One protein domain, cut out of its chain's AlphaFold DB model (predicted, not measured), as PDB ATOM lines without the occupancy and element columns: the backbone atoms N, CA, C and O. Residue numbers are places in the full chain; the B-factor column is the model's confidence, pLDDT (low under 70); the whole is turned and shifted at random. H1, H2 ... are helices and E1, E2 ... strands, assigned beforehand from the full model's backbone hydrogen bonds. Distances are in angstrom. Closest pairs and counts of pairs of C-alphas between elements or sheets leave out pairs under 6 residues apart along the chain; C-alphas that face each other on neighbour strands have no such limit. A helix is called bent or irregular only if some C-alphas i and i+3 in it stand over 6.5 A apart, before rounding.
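Overview. This is residues 9 to 59 of the 61 residues of an uncharacterized protein of Periophthalmus magnuspinnatus (UniProt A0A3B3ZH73). Two parallel strands, E1 and E2, make a narrow ribbon that is one side of a flat, open triangle; H2 and H3 make the other two sides, folding away from the strands' far end and back to their beginning. H1 packs on the outside of the ribbon, near the first residues of both strands. The printed part has 51 residues, with three named helices and two named strands in the order H1, E1, H2, H3, E2; the sheet's order is E1, E2, parallel, and the class is mixed, helices and strands. The whole is only just loose, close to compact, with a radius of gyration of the C-alphas of 11.9 A and spans of 34 by 26 by 9 A.

Arrangement. Begin with H1, residues 9 to 18, and look at Ala 15. Its C-alpha is 5.5 A from that of Phe 22 in E1, residues 21 to 27, the closest pair of these two elements. It is also 5.5 A from that of Val 53 in E2, residues 52 to 58, again the closest pair. E1 and E2 are parallel neighbours at 19 degrees; N 23 and O 53 are within hydrogen-bond range at 2.9 A, as are N 57 and O 25 at 2.8 A. After E1 comes H2, residues 31 to 40; the closest C-alphas of E1 and H2 are those of Thr 27 and Ser 33, 5.0 A apart. H3, residues 43 to 51, is close to H2 but not clearly touching, with the C-alphas of Trp 40 and Thr 46 closest at 6.2 A. Their lines are about perpendicular, at 73 degrees. E1, H2, H3 and E2 form a strand-helix-strand unit, two parallel neighbour strands with helices between, and its crossover is right-handed. H1 is apart from H2 and H3, and H2 is apart from E2. In H1 and H2 every O i to N i+4 pair is within hydrogen-bond range; in H3 4 of 5 are.

Along the chain. Find C-alpha 9 at (111.834, 127.409, 165.831); from there H1 runs 14.3 A to C-alpha 18. E1 runs 19.3 A from C-alpha 21 to C-alpha 27, and H2 runs 14.4 A from C-alpha 31 at (103.234, 154.648, 168.426) to C-alpha 40. H3 covers 14.0 A from C-alpha 43 to C-alpha 51 and is only just irregular: C-alphas 48 and 51 are 6.6 A apart. E2 follows directly and runs 19.1 A to C-alpha 58 at (102.842, 141.357, 165.408).

Size, cuts and confidence. The two C-alphas farthest apart are those of Arg 17 and Ala 31, at 34.6 A. Look at residues 41 to 47, of which 43 to 47 belong to H3: this stretch stands free. The printed part has no cut, and its four links are tight. The mean pLDDT of the printed part is 92.7, and no printed residue is under 70.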
ATOM      1  N   PRO A   9     110.882 128.522 165.847       97.19
ATOM      2  CA  PRO A   9     111.834 127.409 165.831       97.19
ATOM      3  C   PRO A   9     112.857 127.475 164.691       97.19
ATOM      4  O   PRO A   9     114.041 127.232 164.931       97.19
ATOM      5  N   ASP A  10     112.427 127.835 163.479       97.25
ATOM      6  CA  ASP A  10     113.323 127.934 162.320       97.25
ATOM      7  C   ASP A  10     114.347 129.056 162.511       97.25
ATOM      8  O   ASP A  10     115.538 128.852 162.279       97.25
ATOM      9  N   ALA A  11     113.908 130.203 163.032       96.50
ATOM     10  CA  ALA A  11     114.781 131.333 163.332       96.50
ATOM     11  C   ALA A  11     115.819 130.990 164.416       96.50
ATOM     12  O   ALA A  11     116.994 131.335 164.289       96.50
ATOM     13  N   ILE A  12     115.414 130.258 165.463       96.94
ATOM     14  CA  ILE A  12     116.326 129.767 166.509       96.94
ATOM     15  C   ILE A  12     117.355 128.801 165.915       96.94
ATOM     16  O   ILE A  12     118.543 128.886 166.236       96.94
ATOM     17  N   ASN A  13     116.914 127.868 165.070       97.75
ATOM     18  CA  ASN A  13     117.806 126.910 164.423       97.75
ATOM     19  C   ASN A  13     118.805 127.618 163.506       97.75
ATOM     20  O   ASN A  13     119.991 127.298 163.545       97.75
ATOM     21  N   GLU A  14     118.360 128.617 162.746       96.75
ATOM     22  CA  GLU A  14     119.224 129.405 161.872       96.75
ATOM     23  C   GLU A  14     120.239 130.241 162.665       96.75
ATOM     24  O   GLU A  14     121.427 130.251 162.331       96.75
ATOM     25  N   ALA A  15     119.808 130.873 163.762       96.75
ATOM     26  CA  ALA A  15     120.692 131.608 164.664       96.75
ATOM     27  C   ALA A  15     121.784 130.698 165.240       96.75
ATOM     28  O   ALA A  15     122.967 131.034 165.189       96.75
ATOM     29  N   LYS A  16     121.406 129.499 165.704       97.12
ATOM     30  CA  LYS A  16     122.352 128.480 166.185       97.12
ATOM     31  C   LYS A  16     123.308 128.027 165.084       97.12
ATOM     32  O   LYS A  16     124.511 127.981 165.315       97.12
ATOM     33  N   ARG A  17     122.790 127.722 163.889       97.00
ATOM     34  CA  ARG A  17     123.579 127.252 162.737       97.00
ATOM     35  C   ARG A  17     124.646 128.265 162.326       97.00
ATOM     36  O   ARG A  17     125.743 127.872 161.945       97.00
ATOM     37  N   ARG A  18     124.324 129.559 162.399       95.50
ATOM     38  CA  ARG A  18     125.236 130.661 162.057       95.50
ATOM     39  C   ARG A  18     126.036 131.194 163.248       95.50
ATOM     40  O   ARG A  18     126.879 132.059 163.046       95.50
ATOM     41  N   SER A  19     125.797 130.687 164.461       96.19
ATOM     42  CA  SER A  19     126.365 131.207 165.712       96.19
ATOM     43  C   SER A  19     126.110 132.712 165.913       96.19
ATOM     44  O   SER A  19     126.999 133.455 166.328       96.19
ATOM     45  N   LEU A  20     124.892 133.158 165.603       95.62
ATOM     46  CA  LEU A  20     124.461 134.552 165.708       95.62
ATOM     47  C   LEU A  20     123.461 134.750 166.845       95.62
ATOM     48  O   LEU A  20     122.818 133.810 167.314       95.62
ATOM     49  N   VAL A  21     123.299 136.008 167.256       94.75
ATOM     50  CA  VAL A  21     122.277 136.386 168.235       94.75
ATOM     51  C   VAL A  21     120.893 136.192 167.619       94.75
ATOM     52  O   VAL A  21     120.635 136.612 166.492       94.75
ATOM     53  N   PHE A  22     119.995 135.564 168.371       95.62
ATOM     54  CA  PHE A  22     118.585 135.461 168.018       95.62
ATOM     55  C   PHE A  22     117.816 136.634 168.629       95.62
ATOM     56  O   PHE A  22     117.866 136.837 169.843       95.62
ATOM     57  N   VAL A  23     117.112 137.398 167.795       95.00
ATOM     58  CA  VAL A  23     116.341 138.573 168.212       95.00
ATOM     59  C   VAL A  23     114.876 138.373 167.846       95.00
ATOM     60  O   VAL A  23     114.542 138.014 166.719       95.00
ATOM     61  N   VAL A  24     113.990 138.643 168.800       94.38
ATOM     62  CA  VAL A  24     112.544 138.675 168.573       94.38
ATOM     63  C   VAL A  24     112.072 140.101 168.776       94.38
ATOM     64  O   VAL A  24     112.276 140.672 169.846       94.38
ATOM     65  N   VAL A  25     111.435 140.663 167.756       92.88
ATOM     66  CA  VAL A  25     110.815 141.988 167.819       92.88
ATOM     67  C   VAL A  25     109.309 141.792 167.847       92.88
ATOM     68  O   VAL A  25     108.747 141.230 166.911       92.88
ATOM     69  N   ILE A  26     108.663 142.221 168.930       92.38
ATOM     70  CA  ILE A  26     107.211 142.132 169.109       92.38
ATOM     71  C   ILE A  26     106.633 143.533 168.930       92.38
ATOM     72  O   ILE A  26     107.096 144.462 169.588       92.38
ATOM     73  N   THR A  27     105.652 143.684 168.044       93.25
ATOM     74  CA  THR A  27     105.043 144.979 167.710       93.25
ATOM     75  C   THR A  27     103.526 144.933 167.838       93.25
ATOM     76  O   THR A  27     102.906 143.957 167.420       93.25
ATOM     77  N   GLY A  28     102.920 145.997 168.351       92.44
ATOM     78  CA  GLY A  28     101.481 146.271 168.301       92.44
ATOM     79  C   GLY A  28     101.154 147.447 167.373       92.44
ATOM     80  O   GLY A  28     102.008 147.887 166.602       92.44
ATOM     81  N   ASP A  29      99.924 147.956 167.466       90.81
ATOM     82  CA  ASP A  29      99.420 149.104 166.685       90.81
ATOM     83  C   ASP A  29      99.687 150.469 167.351       90.81
ATOM     84  O   ASP A  29      99.092 151.493 167.009       90.81
ATOM     85  N   ASP A  30     100.569 150.500 168.345       91.69
ATOM     86  CA  ASP A  30     100.894 151.696 169.106       91.69
ATOM     87  C   ASP A  30     102.069 152.490 168.493       91.69
ATOM     88  O   ASP A  30     102.855 152.014 167.663       91.69
ATOM     89  N   ALA A  31     102.196 153.748 168.921       92.12
ATOM     90  CA  ALA A  31     103.234 154.648 168.426       92.12
ATOM     91  C   ALA A  31     104.656 154.156 168.754       92.12
ATOM     92  O   ALA A  31     105.563 154.350 167.945       92.12
ATOM     93  N   GLN A  32     104.847 153.482 169.892       92.25
ATOM     94  CA  GLN A  32     106.151 152.967 170.309       92.25
ATOM     95  C   GLN A  32     106.593 151.813 169.401       92.25
ATOM     96  O   GLN A  32     107.745 151.769 168.975       92.25
ATOM     97  N   SER A  33     105.674 150.923 169.031       93.19
ATOM     98  CA  SER A  33     105.915 149.860 168.049       93.19
ATOM     99  C   SER A  33     106.280 150.414 166.664       93.19
ATOM    100  O   SER A  33     107.174 149.889 165.996       93.19
ATOM    101  N   THR A  34     105.638 151.509 166.249       91.88
ATOM    102  CA  THR A  34     105.930 152.193 164.974       91.88
ATOM    103  C   THR A  34     107.316 152.848 164.973       91.88
ATOM    104  O   THR A  34     108.073 152.718 164.008       91.88
ATOM    105  N   GLU A  35     107.679 153.527 166.063       93.06
ATOM    106  CA  GLU A  35     108.999 154.147 166.234       93.06
ATOM    107  C   GLU A  35     110.114 153.094 166.303       93.06
ATOM    108  O   GLU A  35     111.160 153.238 165.662       93.06
ATOM    109  N   LEU A  36     109.863 151.984 167.004       91.44
ATOM    110  CA  LEU A  36     110.774 150.848 167.060       91.44
ATOM    111  C   LEU A  36     111.062 150.312 165.655       91.44
ATOM    112  O   LEU A  36     112.226 150.186 165.283       91.44
ATOM    113  N   LEU A  37     110.028 150.031 164.856       91.00
ATOM    114  CA  LEU A  37     110.207 149.550 163.481       91.00
ATOM    115  C   LEU A  37     110.965 150.550 162.609       91.00
ATOM    116  O   LEU A  37     111.857 150.148 161.867       91.00
ATOM    117  N   SER A  38     110.675 151.841 162.766       90.81
ATOM    118  CA  SER A  38     111.388 152.904 162.050       90.81
ATOM    119  C   SER A  38     112.884 152.919 162.389       90.81
ATOM    120  O   SER A  38     113.711 153.127 161.508       90.81
ATOM    121  N   THR A  39     113.246 152.621 163.642       91.19
ATOM    122  CA  THR A  39     114.649 152.487 164.076       91.19
ATOM    123  C   THR A  39     115.333 151.282 163.426       91.19
ATOM    124  O   THR A  39     116.491 151.367 163.036       91.19
ATOM    125  N   TRP A  40     114.627 150.158 163.268       89.50
ATOM    126  CA  TRP A  40     115.168 148.963 162.603       89.50
ATOM    127  C   TRP A  40     115.378 149.144 161.096       89.50
ATOM    128  O   TRP A  40     116.212 148.452 160.510       89.50
ATOM    129  N   ASP A  41     114.640 150.056 160.468       88.38
ATOM    130  CA  ASP A  41     114.810 150.393 159.055       88.38
ATOM    131  C   ASP A  41     115.898 151.448 158.803       88.38
ATOM    132  O   ASP A  41     116.266 151.665 157.646       88.38
ATOM    133  N   ASP A  42     116.488 152.036 159.854       92.12
ATOM    134  CA  ASP A  42     117.696 152.848 159.711       92.12
ATOM    135  C   ASP A  42     118.837 151.994 159.114       92.12
ATOM    136  O   ASP A  42     119.113 150.890 159.610       92.12
ATOM    137  N   PRO A  43     119.529 152.470 158.062       89.31
ATOM    138  CA  PRO A  43     120.620 151.735 157.429       89.31
ATOM    139  C   PRO A  43     121.748 151.326 158.385       89.31
ATOM    140  O   PRO A  43     122.259 150.214 158.261       89.31
ATOM    141  N   HIS A  44     122.108 152.168 159.359       90.00
ATOM    142  CA  HIS A  44     123.168 151.869 160.329       90.00
ATOM    143  C   HIS A  44     122.746 150.749 161.279       90.00
ATOM    144  O   HIS A  44     123.545 149.881 161.632       90.00
ATOM    145  N   VAL A  45     121.469 150.742 161.672       89.31
ATOM    146  CA  VAL A  45     120.899 149.682 162.509       89.31
ATOM    147  C   VAL A  45     120.790 148.387 161.711       89.31
ATOM    148  O   VAL A  45     121.178 147.334 162.210       89.31
ATOM    149  N   THR A  46     120.342 148.454 160.455       87.88
ATOM    150  CA  THR A  46     120.281 147.291 159.556       87.88
ATOM    151  C   THR A  46     121.671 146.685 159.319       87.88
ATOM    152  O   THR A  46     121.806 145.461 159.311       87.88
ATOM    153  N   GLU A  47     122.709 147.509 159.153       88.88
ATOM    154  CA  GLU A  47     124.093 147.049 159.007       88.88
ATOM    155  C   GLU A  47     124.600 146.368 160.285       88.88
ATOM    156  O   GLU A  47     125.075 145.231 160.238       88.88
ATOM    157  N   ALA A  48     124.419 147.003 161.447       87.56
ATOM    158  CA  ALA A  48     124.787 146.416 162.736       87.56
ATOM    159  C   ALA A  48     124.022 145.109 163.028       87.56
ATOM    160  O   ALA A  48     124.556 144.180 163.640       87.56
ATOM    161  N   ALA A  49     122.782 145.006 162.551       87.81
ATOM    162  CA  ALA A  49     121.928 143.839 162.713       87.81
ATOM    163  C   ALA A  49     122.262 142.675 161.760       87.81
ATOM    164  O   ALA A  49     121.681 141.599 161.891       87.81
ATOM    165  N   GLN A  50     123.231 142.805 160.844       86.75
ATOM    166  CA  GLN A  50     123.663 141.668 160.014       86.75
ATOM    167  C   GLN A  50     124.248 140.502 160.833       86.75
ATOM    168  O   GLN A  50     124.263 139.356 160.370       86.75
ATOM    169  N   GLY A  51     124.698 140.778 162.061       90.81
ATOM    170  CA  GLY A  51     125.178 139.790 163.030       90.81
ATOM    171  C   GLY A  51     124.077 139.079 163.825       90.81
ATOM    172  O   GLY A  51     124.387 138.381 164.793       90.81
ATOM    173  N   CYS A  52     122.802 139.246 163.468       93.50
ATOM    174  CA  CYS A  52     121.698 138.576 164.142       93.50
ATOM    175  C   CYS A  52     120.724 137.903 163.169       93.50
ATOM    176  O   CYS A  52     120.708 138.148 161.963       93.50
ATOM    177  N   VAL A  53     119.911 137.007 163.723       95.81
ATOM    178  CA  VAL A  53     118.710 136.483 163.077       95.81
ATOM    179  C   VAL A  53     117.528 137.099 163.810       95.81
ATOM    180  O   VAL A  53     117.262 136.748 164.960       95.81
ATOM    181  N   ALA A  54     116.860 138.051 163.162       95.25
ATOM    182  CA  ALA A  54     115.759 138.804 163.747       95.25
ATOM    183  C   ALA A  54     114.421 138.371 163.144       95.25
ATOM    184  O   ALA A  54     114.257 138.423 161.928       95.25
ATOM    185  N   ILE A  55     113.451 137.990 163.975       95.31
ATOM    186  CA  ILE A  55     112.074 137.696 163.549       95.31
ATOM    187  C   ILE A  55     111.116 138.743 164.125       95.31
ATOM    188  O   ILE A  55     111.213 139.102 165.301       95.31
ATOM    189  N   ARG A  56     110.185 139.226 163.295       93.69
ATOM    190  CA  ARG A  56     109.136 140.161 163.714       93.69
ATOM    191  C   ARG A  56     107.834 139.416 163.981       93.69
ATOM    192  O   ARG A  56     107.335 138.704 163.115       93.69
ATOM    193  N   LEU A  57     107.261 139.646 165.153       92.75
ATOM    194  CA  LEU A  57     105.947 139.170 165.555       92.75
ATOM    195  C   LEU A  57     105.041 140.378 165.758       92.75
ATOM    196  O   LEU A  57     105.420 141.327 166.433       92.75
ATOM    197  N   HIS A  58     103.845 140.328 165.188       89.19
ATOM    198  CA  HIS A  58     102.842 141.357 165.408       89.19
ATOM    199  C   HIS A  58     101.768 140.812 166.348       89.19
ATOM    200  O   HIS A  58     101.148 139.789 166.039       89.19
ATOM    201  N   ASP A  59     101.593 141.455 167.501       84.75
ATOM    202  CA  ASP A  59     100.505 141.145 168.423       84.75
ATOM    203  C   ASP A  59      99.205 141.736 167.871       84.75
ATOM    204  O   ASP A  59      99.147 142.917 167.547       84.75
TER     205      ASP A  59